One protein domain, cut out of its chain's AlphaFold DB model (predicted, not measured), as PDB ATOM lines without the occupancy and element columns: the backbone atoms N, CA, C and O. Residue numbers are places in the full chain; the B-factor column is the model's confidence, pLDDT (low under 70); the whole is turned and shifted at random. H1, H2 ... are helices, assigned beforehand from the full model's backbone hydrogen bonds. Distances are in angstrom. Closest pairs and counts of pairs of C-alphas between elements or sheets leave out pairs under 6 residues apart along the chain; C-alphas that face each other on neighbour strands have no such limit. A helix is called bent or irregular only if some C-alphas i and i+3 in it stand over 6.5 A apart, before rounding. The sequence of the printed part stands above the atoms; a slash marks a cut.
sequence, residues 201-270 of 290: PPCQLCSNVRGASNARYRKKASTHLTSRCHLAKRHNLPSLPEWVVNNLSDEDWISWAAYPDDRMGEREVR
ATOM      1  N   PRO A 201     149.337 122.377 189.437       84.44
ATOM      2  CA  PRO A 201     149.897 122.929 188.216       84.44
ATOM      3  C   PRO A 201     148.948 122.623 187.052       84.44
ATOM      4  O   PRO A 201     148.569 121.461 186.872       84.44
ATOM      5  N   PRO A 202     148.529 123.628 186.263       88.00
ATOM      6  CA  PRO A 202     147.608 123.383 185.169       88.00
ATOM      7  C   PRO A 202     148.227 122.385 184.190       88.00
ATOM      8  O   PRO A 202     149.420 122.450 183.890       88.00
ATOM      9  N   CYS A 203     147.406 121.477 183.666       91.00
ATOM     10  CA  CYS A 203     147.801 120.547 182.622       91.00
ATOM     11  C   CYS A 203     148.484 121.296 181.474       91.00
ATOM     12  O   CYS A 203     147.846 122.082 180.772       91.00
ATOM     13  N   GLN A 204     149.764 121.002 181.258       95.12
ATOM     14  CA  GLN A 204     150.610 121.694 180.289       95.12
ATOM     15  C   GLN A 204     150.108 121.497 178.858       95.12
ATOM     16  O   GLN A 204     150.145 122.419 178.048       95.12
ATOM     17  N   LEU A 205     149.577 120.313 178.537       94.06
ATOM     18  CA  LEU A 205     149.009 120.043 177.214       94.06
ATOM     19  C   LEU A 205     147.781 120.930 176.962       94.06
ATOM     20  O   LEU A 205     147.678 121.575 175.919       94.06
ATOM     21  N   CYS A 206     146.864 120.996 177.930       93.44
ATOM     22  CA  CYS A 206     145.643 121.792 177.832       93.44
ATOM     23  C   CYS A 206     145.898 123.293 177.970       93.44
ATOM     24  O   CYS A 206     145.161 124.070 177.378       93.44
ATOM     25  N   SER A 207     146.899 123.724 178.740       95.75
ATOM     26  CA  SER A 207     147.244 125.142 178.883       95.75
ATOM     27  C   SER A 207     147.919 125.680 177.625       95.75
ATOM     28  O   SER A 207     147.642 126.807 177.216       95.75
ATOM     29  N   ASN A 208     148.766 124.865 176.989       95.75
ATOM     30  CA  ASN A 208     149.629 125.305 175.893       95.75
ATOM     31  C   ASN A 208     149.006 125.104 174.507       95.75
ATOM     32  O   ASN A 208     149.526 125.637 173.523       95.75
ATOM     33  N   VAL A 209     147.893 124.368 174.395       94.56
ATOM     34  CA  VAL A 209     147.212 124.177 173.109       94.56
ATOM     35  C   VAL A 209     146.761 125.522 172.522       94.56
ATOM     36  O   VAL A 209     146.081 126.326 173.169       94.56
ATOM     37  N   ARG A 210     147.141 125.779 171.267       94.06
ATOM     38  CA  ARG A 210     146.909 127.056 170.568       94.06
ATOM     39  C   ARG A 210     145.560 127.096 169.842       94.06
ATOM     40  O   ARG A 210     144.886 126.082 169.692       94.06
ATOM     41  N   GLY A 211     145.163 128.287 169.392       92.44
ATOM     42  CA  GLY A 211     143.958 128.509 168.584       92.44
ATOM     43  C   GLY A 211     142.692 128.808 169.396       92.44
ATOM     44  O   GLY A 211     142.555 128.410 170.561       92.44
ATOM     45  N   ALA A 212     141.757 129.539 168.783       93.38
ATOM     46  CA  ALA A 212     140.487 129.925 169.405       93.38
ATOM     47  C   ALA A 212     139.570 128.716 169.662       93.38
ATOM     48  O   ALA A 212     138.947 128.631 170.719       93.38
ATOM     49  N   SER A 213     139.573 127.730 168.759       91.50
ATOM     50  CA  SER A 213     138.807 126.479 168.882       91.50
ATOM     51  C   SER A 213     139.161 125.670 170.138       91.50
ATOM     52  O   SER A 213     138.306 124.981 170.694       91.50
ATOM     53  N   ASN A 214     140.392 125.804 170.643       93.38
ATOM     54  CA  ASN A 214     140.872 125.103 171.835       93.38
ATOM     55  C   ASN A 214     140.727 125.905 173.139       93.38
ATOM     56  O   ASN A 214     141.163 125.444 174.195       93.38
ATOM     57  N   ALA A 215     140.086 127.082 173.118       94.00
ATOM     58  CA  ALA A 215     139.905 127.912 174.315       94.00
ATOM     59  C   ALA A 215     139.201 127.170 175.465       94.00
ATOM     60  O   ALA A 215     139.519 127.392 176.633       94.00
ATOM     61  N   ARG A 216     138.285 126.245 175.145       92.12
ATOM     62  CA  ARG A 216     137.598 125.409 176.142       92.12
ATOM     63  C   ARG A 216     138.538 124.476 176.912       92.12
ATOM     64  O   ARG A 216     138.268 124.201 178.074       92.12
ATOM     65  N   TYR A 217     139.622 124.007 176.291       91.00
ATOM     66  CA  TYR A 217     140.591 123.116 176.937       91.00
ATOM     67  C   TYR A 217     141.522 123.898 177.859       91.00
ATOM     68  O   TYR A 217     141.702 123.501 179.005       91.00
ATOM     69  N   ARG A 218     141.981 125.083 177.427       93.62
ATOM     70  CA  ARG A 218     142.752 126.003 178.281       93.62
ATOM     71  C   ARG A 218     142.003 126.372 179.562       93.62
ATOM     72  O   ARG A 218     142.585 126.327 180.639       93.62
ATOM     73  N   LYS A 219     140.692 126.636 179.473       90.25
ATOM     74  CA  LYS A 219     139.834 126.898 180.649       90.25
ATOM     75  C   LYS A 219     139.736 125.714 181.621       90.25
ATOM     76  O   LYS A 219     139.461 125.929 182.793       90.25
ATOM     77  N   LYS A 220     139.938 124.484 181.140       87.38
ATOM     78  CA  LYS A 220     139.900 123.250 181.940       87.38
ATOM     79  C   LYS A 220     141.290 122.767 182.364       87.38
ATOM     80  O   LYS A 220     141.396 121.727 183.003       87.38
ATOM     81  N   ALA A 221     142.364 123.479 182.018       89.31
ATOM     82  CA  ALA A 221     143.721 123.026 182.312       89.31
ATOM     83  C   ALA A 221     143.976 122.877 183.823       89.31
ATOM     84  O   ALA A 221     144.717 121.991 184.220       89.31
ATOM     85  N   SER A 222     143.321 123.675 184.669       86.50
ATOM     86  CA  SER A 222     143.449 123.608 186.132       86.50
ATOM     87  C   SER A 222     142.661 122.472 186.796       86.50
ATOM     88  O   SER A 222     142.738 122.314 188.011       86.50
ATOM     89  N   THR A 223     141.881 121.688 186.046       82.25
ATOM     90  CA  THR A 223     141.040 120.630 186.634       82.25
ATOM     91  C   THR A 223     141.734 119.271 186.691       82.25
ATOM     92  O   THR A 223     141.134 118.318 187.176       82.25
ATOM     93  N   HIS A 224     142.946 119.143 186.144       84.56
ATOM     94  CA  HIS A 224     143.645 117.866 186.012       84.56
ATOM     95  C   HIS A 224     145.156 118.049 185.822       84.56
ATOM     96  O   HIS A 224     145.617 119.097 185.370       84.56
ATOM     97  N   LEU A 225     145.916 116.994 186.119       85.81
ATOM     98  CA  LEU A 225     147.360 116.919 185.894       85.81
ATOM     99  C   LEU A 225     147.690 116.609 184.426       85.81
ATOM    100  O   LEU A 225     146.946 115.899 183.746       85.81
ATOM    101  N   THR A 226     148.851 117.077 183.952       88.81
ATOM    102  CA  THR A 226     149.367 116.777 182.600       88.81
ATOM    103  C   THR A 226     149.445 115.273 182.335       88.81
ATOM    104  O   THR A 226     149.014 114.821 181.278       88.81
ATOM    105  N   SER A 227     149.936 114.500 183.309       85.44
ATOM    106  CA  SER A 227     150.069 113.036 183.236       85.44
ATOM    107  C   SER A 227     148.736 112.304 183.063       85.44
ATOM    108  O   SER A 227     148.715 111.175 182.588       85.44
ATOM    109  N   ARG A 228     147.619 112.952 183.410       82.00
ATOM    110  CA  ARG A 228     146.261 112.400 183.327       82.00
ATOM    111  C   ARG A 228     145.449 113.014 182.179       82.00
ATOM    112  O   ARG A 228     144.258 112.762 182.044       82.00
ATOM    113  N   CYS A 229     146.055 113.829 181.317       86.00
ATOM    114  CA  CYS A 229     145.328 114.542 180.271       86.00
ATOM    115  C   CYS A 229     144.825 113.623 179.145       86.00
ATOM    116  O   CYS A 229     145.537 113.325 178.190       86.00
ATOM    117  N   HIS A 230     143.543 113.262 179.191       82.56
ATOM    118  CA  HIS A 230     142.852 112.604 178.073       82.56
ATOM    119  C   HIS A 230     142.348 113.596 176.998       82.56
ATOM    120  O   HIS A 230     142.001 113.195 175.887       82.56
ATOM    121  N   LEU A 231     142.289 114.901 177.308       83.31
ATOM    122  CA  LEU A 231     141.776 115.929 176.390       83.31
ATOM    123  C   LEU A 231     142.735 116.220 175.237       83.31
ATOM    124  O   LEU A 231     142.289 116.729 174.209       83.31
ATOM    125  N   ALA A 232     144.017 115.872 175.388       85.19
ATOM    126  CA  ALA A 232     145.053 116.150 174.402       85.19
ATOM    127  C   ALA A 232     144.713 115.592 173.016       85.19
ATOM    128  O   ALA A 232     144.882 116.288 172.018       85.19
ATOM    129  N   LYS A 233     144.128 114.391 172.961       83.88
ATOM    130  CA  LYS A 233     143.691 113.757 171.707       83.88
ATOM    131  C   LYS A 233     142.511 114.471 171.041       83.88
ATOM    132  O   LYS A 233     142.305 114.366 169.841       83.88
ATOM    133  N   ARG A 234     141.748 115.251 171.812       85.19
ATOM    134  CA  ARG A 234     140.594 116.031 171.337       85.19
ATOM    135  C   ARG A 234     140.957 117.472 170.984       85.19
ATOM    136  O   ARG A 234     140.065 118.262 170.646       85.19
ATOM    137  N   HIS A 235     142.224 117.859 171.124       91.00
ATOM    138  CA  HIS A 235     142.692 119.171 170.707       91.00
ATOM    139  C   HIS A 235     142.502 119.328 169.201       91.00
ATOM    140  O   HIS A 235     142.896 118.478 168.409       91.00
ATOM    141  N   ASN A 236     141.911 120.446 168.790       87.88
ATOM    142  CA  ASN A 236     141.801 120.781 167.384       87.88
ATOM    143  C   ASN A 236     143.129 121.373 166.907       87.88
ATOM    144  O   ASN A 236     143.326 122.591 166.951       87.88
ATOM    145  N   LEU A 237     144.061 120.502 166.537       86.81
ATOM    146  CA  LEU A 237     145.321 120.897 165.920       86.81
ATOM    147  C   LEU A 237     145.070 121.214 164.434       86.81
ATOM    148  O   LEU A 237     144.391 120.423 163.775       86.81
ATOM    149  N   PRO A 238     145.541 122.364 163.914       84.44
ATOM    150  CA  PRO A 238     145.462 122.642 162.486       84.44
ATOM    151  C   PRO A 238     146.277 121.603 161.716       84.44
ATOM    152  O   PRO A 238     147.344 121.193 162.177       84.44
ATOM    153  N   SER A 239     145.786 121.200 160.544       84.56
ATOM    154  CA  SER A 239     146.560 120.363 159.630       84.56
ATOM    155  C   SER A 239     147.872 121.058 159.275       84.56
ATOM    156  O   SER A 239     147.910 122.284 159.117       84.56
ATOM    157  N   LEU A 240     148.941 120.277 159.130       83.50
ATOM    158  CA  LEU A 240     150.177 120.791 158.554       83.50
ATOM    159  C   LEU A 240     149.899 121.303 157.129       83.50
ATOM    160  O   LEU A 240     149.049 120.733 156.438       83.50
ATOM    161  N   PRO A 241     150.579 122.375 156.680       88.31
ATOM    162  CA  PRO A 241     150.504 122.797 155.288       88.31
ATOM    163  C   PRO A 241     150.833 121.630 154.353       88.31
ATOM    164  O   PRO A 241     151.753 120.863 154.627       88.31
ATOM    165  N   GLU A 242     150.117 121.529 153.234       89.31
ATOM    166  CA  GLU A 242     150.247 120.416 152.283       89.31
ATOM    167  C   GLU A 242     151.689 120.225 151.790       89.31
ATOM    168  O   GLU A 242     152.176 119.107 151.682       89.31
ATOM    169  N   TRP A 243     152.430 121.317 151.593       92.38
ATOM    170  CA  TRP A 243     153.836 121.235 151.202       92.38
ATOM    171  C   TRP A 243     154.725 120.584 152.275       92.38
ATOM    172  O   TRP A 243     155.712 119.961 151.916       92.38
ATOM    173  N   VAL A 244     154.406 120.693 153.571       89.50
ATOM    174  CA  VAL A 244     155.156 119.996 154.637       89.50
ATOM    175  C   VAL A 244     154.859 118.506 154.559       89.50
ATOM    176  O   VAL A 244     155.774 117.699 154.505       89.50
ATOM    177  N   VAL A 245     153.572 118.171 154.483       86.38
ATOM    178  CA  VAL A 245     153.037 116.806 154.360       86.38
ATOM    179  C   VAL A 245     153.667 116.074 153.165       86.38
ATOM    180  O   VAL A 245     154.104 114.938 153.313       86.38
ATOM    181  N   ASN A 246     153.804 116.752 152.021       85.50
ATOM    182  CA  ASN A 246     154.371 116.199 150.784       85.50
ATOM    183  C   ASN A 246     155.903 116.049 150.792       85.50
ATOM    184  O   ASN A 246     156.444 115.413 149.893       85.50
ATOM    185  N   ASN A 247     156.605 116.662 151.750       87.88
ATOM    186  CA  ASN A 247     158.067 116.590 151.867       87.88
ATOM    187  C   ASN A 247     158.535 115.750 153.069       87.88
ATOM    188  O   ASN A 247     159.740 115.631 153.282       87.88
ATOM    189  N   LEU A 248     157.614 115.187 153.860       86.44
ATOM    190  CA  LEU A 248     157.949 114.196 154.882       86.44
ATOM    191  C   LEU A 248     158.310 112.877 154.194       86.44
ATOM    192  O   LEU A 248     157.575 112.421 153.318       86.44
ATOM    193  N   SER A 249     159.430 112.269 154.585       83.38
ATOM    194  CA  SER A 249     159.775 110.928 154.108       83.38
ATOM    195  C   SER A 249     158.803 109.887 154.675       83.38
ATOM    196  O   SER A 249     158.155 110.118 155.699       83.38
ATOM    197  N   ASP A 250     158.711 108.714 154.046       77.12
ATOM    198  CA  ASP A 250     157.888 107.609 154.563       77.12
ATOM    199  C   ASP A 250     158.309 107.198 155.991       77.12
ATOM    200  O   ASP A 250     157.473 106.840 156.821       77.12
ATOM    201  N   GLU A 251     159.599 107.324 156.316       77.44
ATOM    202  CA  GLU A 251     160.146 107.080 157.656       77.44
ATOM    203  C   GLU A 251     159.679 108.144 158.667       77.44
ATOM    204  O   GLU A 251     159.295 107.806 159.792       77.44
ATOM    205  N   ASP A 252     159.613 109.415 158.254       72.81
ATOM    206  CA  ASP A 252     159.069 110.499 159.081       72.81
ATOM    207  C   ASP A 252     157.570 110.299 159.345       72.81
ATOM    208  O   ASP A 252     157.104 110.503 160.472       72.81
ATOM    209  N   TRP A 253     156.824 109.833 158.337       65.88
ATOM    210  CA  TRP A 253     155.396 109.529 158.433       65.88
ATOM    211  C   TRP A 253     155.085 108.414 159.425       65.88
ATOM    212  O   TRP A 253     154.159 108.557 160.224       65.88
ATOM    213  N   ILE A 254     155.859 107.326 159.418       59.00
ATOM    214  CA  ILE A 254     155.675 106.196 160.341       59.00
ATOM    215  C   ILE A 254     155.899 106.636 161.797       59.00
ATOM    216  O   ILE A 254     155.151 106.221 162.686       59.00
ATOM    217  N   SER A 255     156.860 107.532 162.050       60.88
ATOM    218  CA  SER A 255     157.074 108.093 163.394       60.88
ATOM    219  C   SER A 255     155.901 108.966 163.869       60.88
ATOM    220  O   SER A 255     155.597 109.018 165.062       60.88
ATOM    221  N   TRP A 256     155.212 109.623 162.930       56.22
ATOM    222  CA  TRP A 256     154.128 110.567 163.201       56.22
ATOM    223  C   TRP A 256     152.761 109.884 163.335       56.22
ATOM    224  O   TRP A 256     151.993 110.197 164.245       56.22
ATOM    225  N   ALA A 257     152.472 108.906 162.472       53.22
ATOM    226  CA  ALA A 257     151.237 108.120 162.479       53.22
ATOM    227  C   ALA A 257     151.097 107.219 163.721       53.22
ATOM    228  O   ALA A 257     149.997 106.766 164.037       53.22
ATOM    229  N   ALA A 258     152.182 107.009 164.475       51.09
ATOM    230  CA  ALA A 258     152.155 106.340 165.775       51.09
ATOM    231  C   ALA A 258     151.328 107.095 166.845       51.09
ATOM    232  O   ALA A 258     151.037 106.532 167.903       51.09
ATOM    233  N   TYR A 259     150.904 108.339 166.579       48.75
ATOM    234  CA  TYR A 259     149.893 109.044 167.366       48.75
ATOM    235  C   TYR A 259     148.511 108.893 166.712       48.75
ATOM    236  O   TYR A 259     148.219 109.596 165.745       48.75
ATOM    237  N   PRO A 260     147.629 108.014 167.226       46.94
ATOM    238  CA  PRO A 260     146.311 107.824 166.635       46.94
ATOM    239  C   PRO A 260     145.483 109.108 166.771       46.94
ATOM    240  O   PRO A 260     145.117 109.512 167.878       46.94
ATOM    241  N   ASP A 261     145.196 109.754 165.638       47.94
ATOM    242  CA  ASP A 261     144.170 110.789 165.542       47.94
ATOM    243  C   ASP A 261     142.799 110.108 165.610       47.94
ATOM    244  O   ASP A 261     142.386 109.397 164.690       47.94
ATOM    245  N   ASP A 262     142.077 110.350 166.705       48.25
ATOM    246  CA  ASP A 262     140.714 109.860 166.934       48.25
ATOM    247  C   ASP A 262     139.726 110.310 165.829       48.25
ATOM    248  O   ASP A 262     138.618 109.784 165.749       48.25
ATOM    249  N   ARG A 263     140.112 111.260 164.959       48.09
ATOM    250  CA  ARG A 263     139.307 111.758 163.829       48.09
ATOM    251  C   ARG A 263     139.530 111.016 162.507       48.09
ATOM    252  O   ARG A 263     138.718 111.183 161.595       48.09
ATOM    253  N   MET A 264     140.567 110.184 162.375       41.91
ATOM    254  CA  MET A 264     140.794 109.413 161.139       41.91
ATOM    255  C   MET A 264     139.715 108.338 160.931       41.91
ATOM    256  O   MET A 264     139.258 108.136 159.806       41.91
ATOM    257  N   GLY A 265     139.192 107.757 162.019       42.19
ATOM    258  CA  GLY A 265     138.069 106.811 161.961       42.19
ATOM    259  C   GLY A 265     136.743 107.427 161.489       42.19
ATOM    260  O   GLY A 265     135.900 106.719 160.952       42.19
ATOM    261  N   GLU A 266     136.551 108.745 161.614       41.84
ATOM    262  CA  GLU A 266     135.355 109.420 161.081       41.84
ATOM    263  C   GLU A 266     135.480 109.767 159.587       41.84
ATOM    264  O   GLU A 266     134.461 109.940 158.911       41.84
ATOM    265  N   ARG A 267     136.706 109.850 159.044       39.06
ATOM    266  CA  ARG A 267     136.931 110.079 157.606       39.06
ATOM    267  C   ARG A 267     136.815 108.796 156.786       39.06
ATOM    268  O   ARG A 267     136.203 108.845 155.723       39.06
ATOM    269  N   GLU A 268     137.300 107.659 157.284       37.84
ATOM    270  CA  GLU A 268     137.176 106.381 156.559       37.84
ATOM    271  C   GLU A 268     135.747 105.817 156.557       37.84
ATOM    272  O   GLU A 268     135.335 105.189 155.584       37.84
ATOM    273  N   VAL A 269     134.914 106.139 157.554       35.72
ATOM    274  CA  VAL A 269     133.503 105.697 157.572       35.72
ATOM    275  C   VAL A 269     132.607 106.509 156.620       35.72
ATOM    276  O   VAL A 269     131.503 106.080 156.306       35.72
ATOM    277  N   ARG A 270     133.073 107.642 156.071       33.44
ATOM    278  CA  ARG A 270     132.344 108.364 155.005       33.44
ATOM    279  C   ARG A 270     132.749 107.976 153.584       33.44
ATOM    280  O   ARG A 270     132.093 108.425 152.651       33.44
TER     281      ARG A 270
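What this domain is: This is residues 201 to 270 of the 290 residues of an uncharacterized protein of Corynespora cassiicola Philippines (UniProt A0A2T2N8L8). This is a loose, open arrangement of six short helices: H1 and H2 pack together as a small head with H3 close by, and residues 235 to 241 lead away from this head to H4 and H5 at the far end. The chain then turns back through residues 258 to 263 to H6, and residues 264 to 270 stick out at the end of the printed part. There are 70 printed residues, with six named helices, H1 to H6 in order along the chain, and no named strand. The class is all helix, though the named helices hold only 34 of the 70 printed residues. The whole is loose, with a radius of gyration of the C-alphas of 14.4 A, and it spans 38 by 27 by 22 A.

Where its parts are: H1 is residues 204 to 208, 5.8 A long, with C-alpha 204 at (150.610, 121.694, 180.289). H2 is residues 212 to 219 and 11.7 A long from first to last C-alpha. It is irregular: C-alphas 213 and 216 are 7.4 A apart. H3 is residues 231 to 234, 5.2 A long. H4 is residues 242 to 245, 5.0 A long, with C-alpha 242 at (150.247, 120.416, 152.283). H5 is residues 250 to 257, 10.4 A long. H6 is residues 264 to 268, 6.6 A long, ending with C-alpha 268 at (137.176, 106.381, 156.559).

How they stand to each other: H1 and H2 touch, with 6 pairs of C-alphas within 8 A; their closest C-alphas, those of Ser 207 and Arg 218, are 4.6 A apart. H1 and H3 only just touch, with 3 pairs of C-alphas within 8 A; the closest are those of Leu 205 and Ala 232, 6.2 A apart. H2 and H3 are close but not clearly touching; their closest C-alphas, those of Tyr 217 and Leu 231, are 7.3 A apart. H4, H5 and H6 touch no helix; H4 and H5 are apart, as are H5 and H6. In H1, H5 and H6 every O i to N i+4 pair is within hydrogen-bond range, and in H2 2 of 4 are. H3 and H4 are too short for such a pair, and each has its one O i to N i+3 pair within range.

The domain as a whole: The two C-alphas farthest apart are those of Pro 201 and Arg 270, 40.3 A. The printed part has no cut. The link from H2 to H3, 11 residues, is long. Residues 239 to 244, of which 242 to 244 belong to H4, stand free, as do residues 264 to 270, of which 264 to 268 belong to H6. The mean pLDDT of the printed part is 77.6; residues 253 to 270 are under 70, and the mean of H6 is 41.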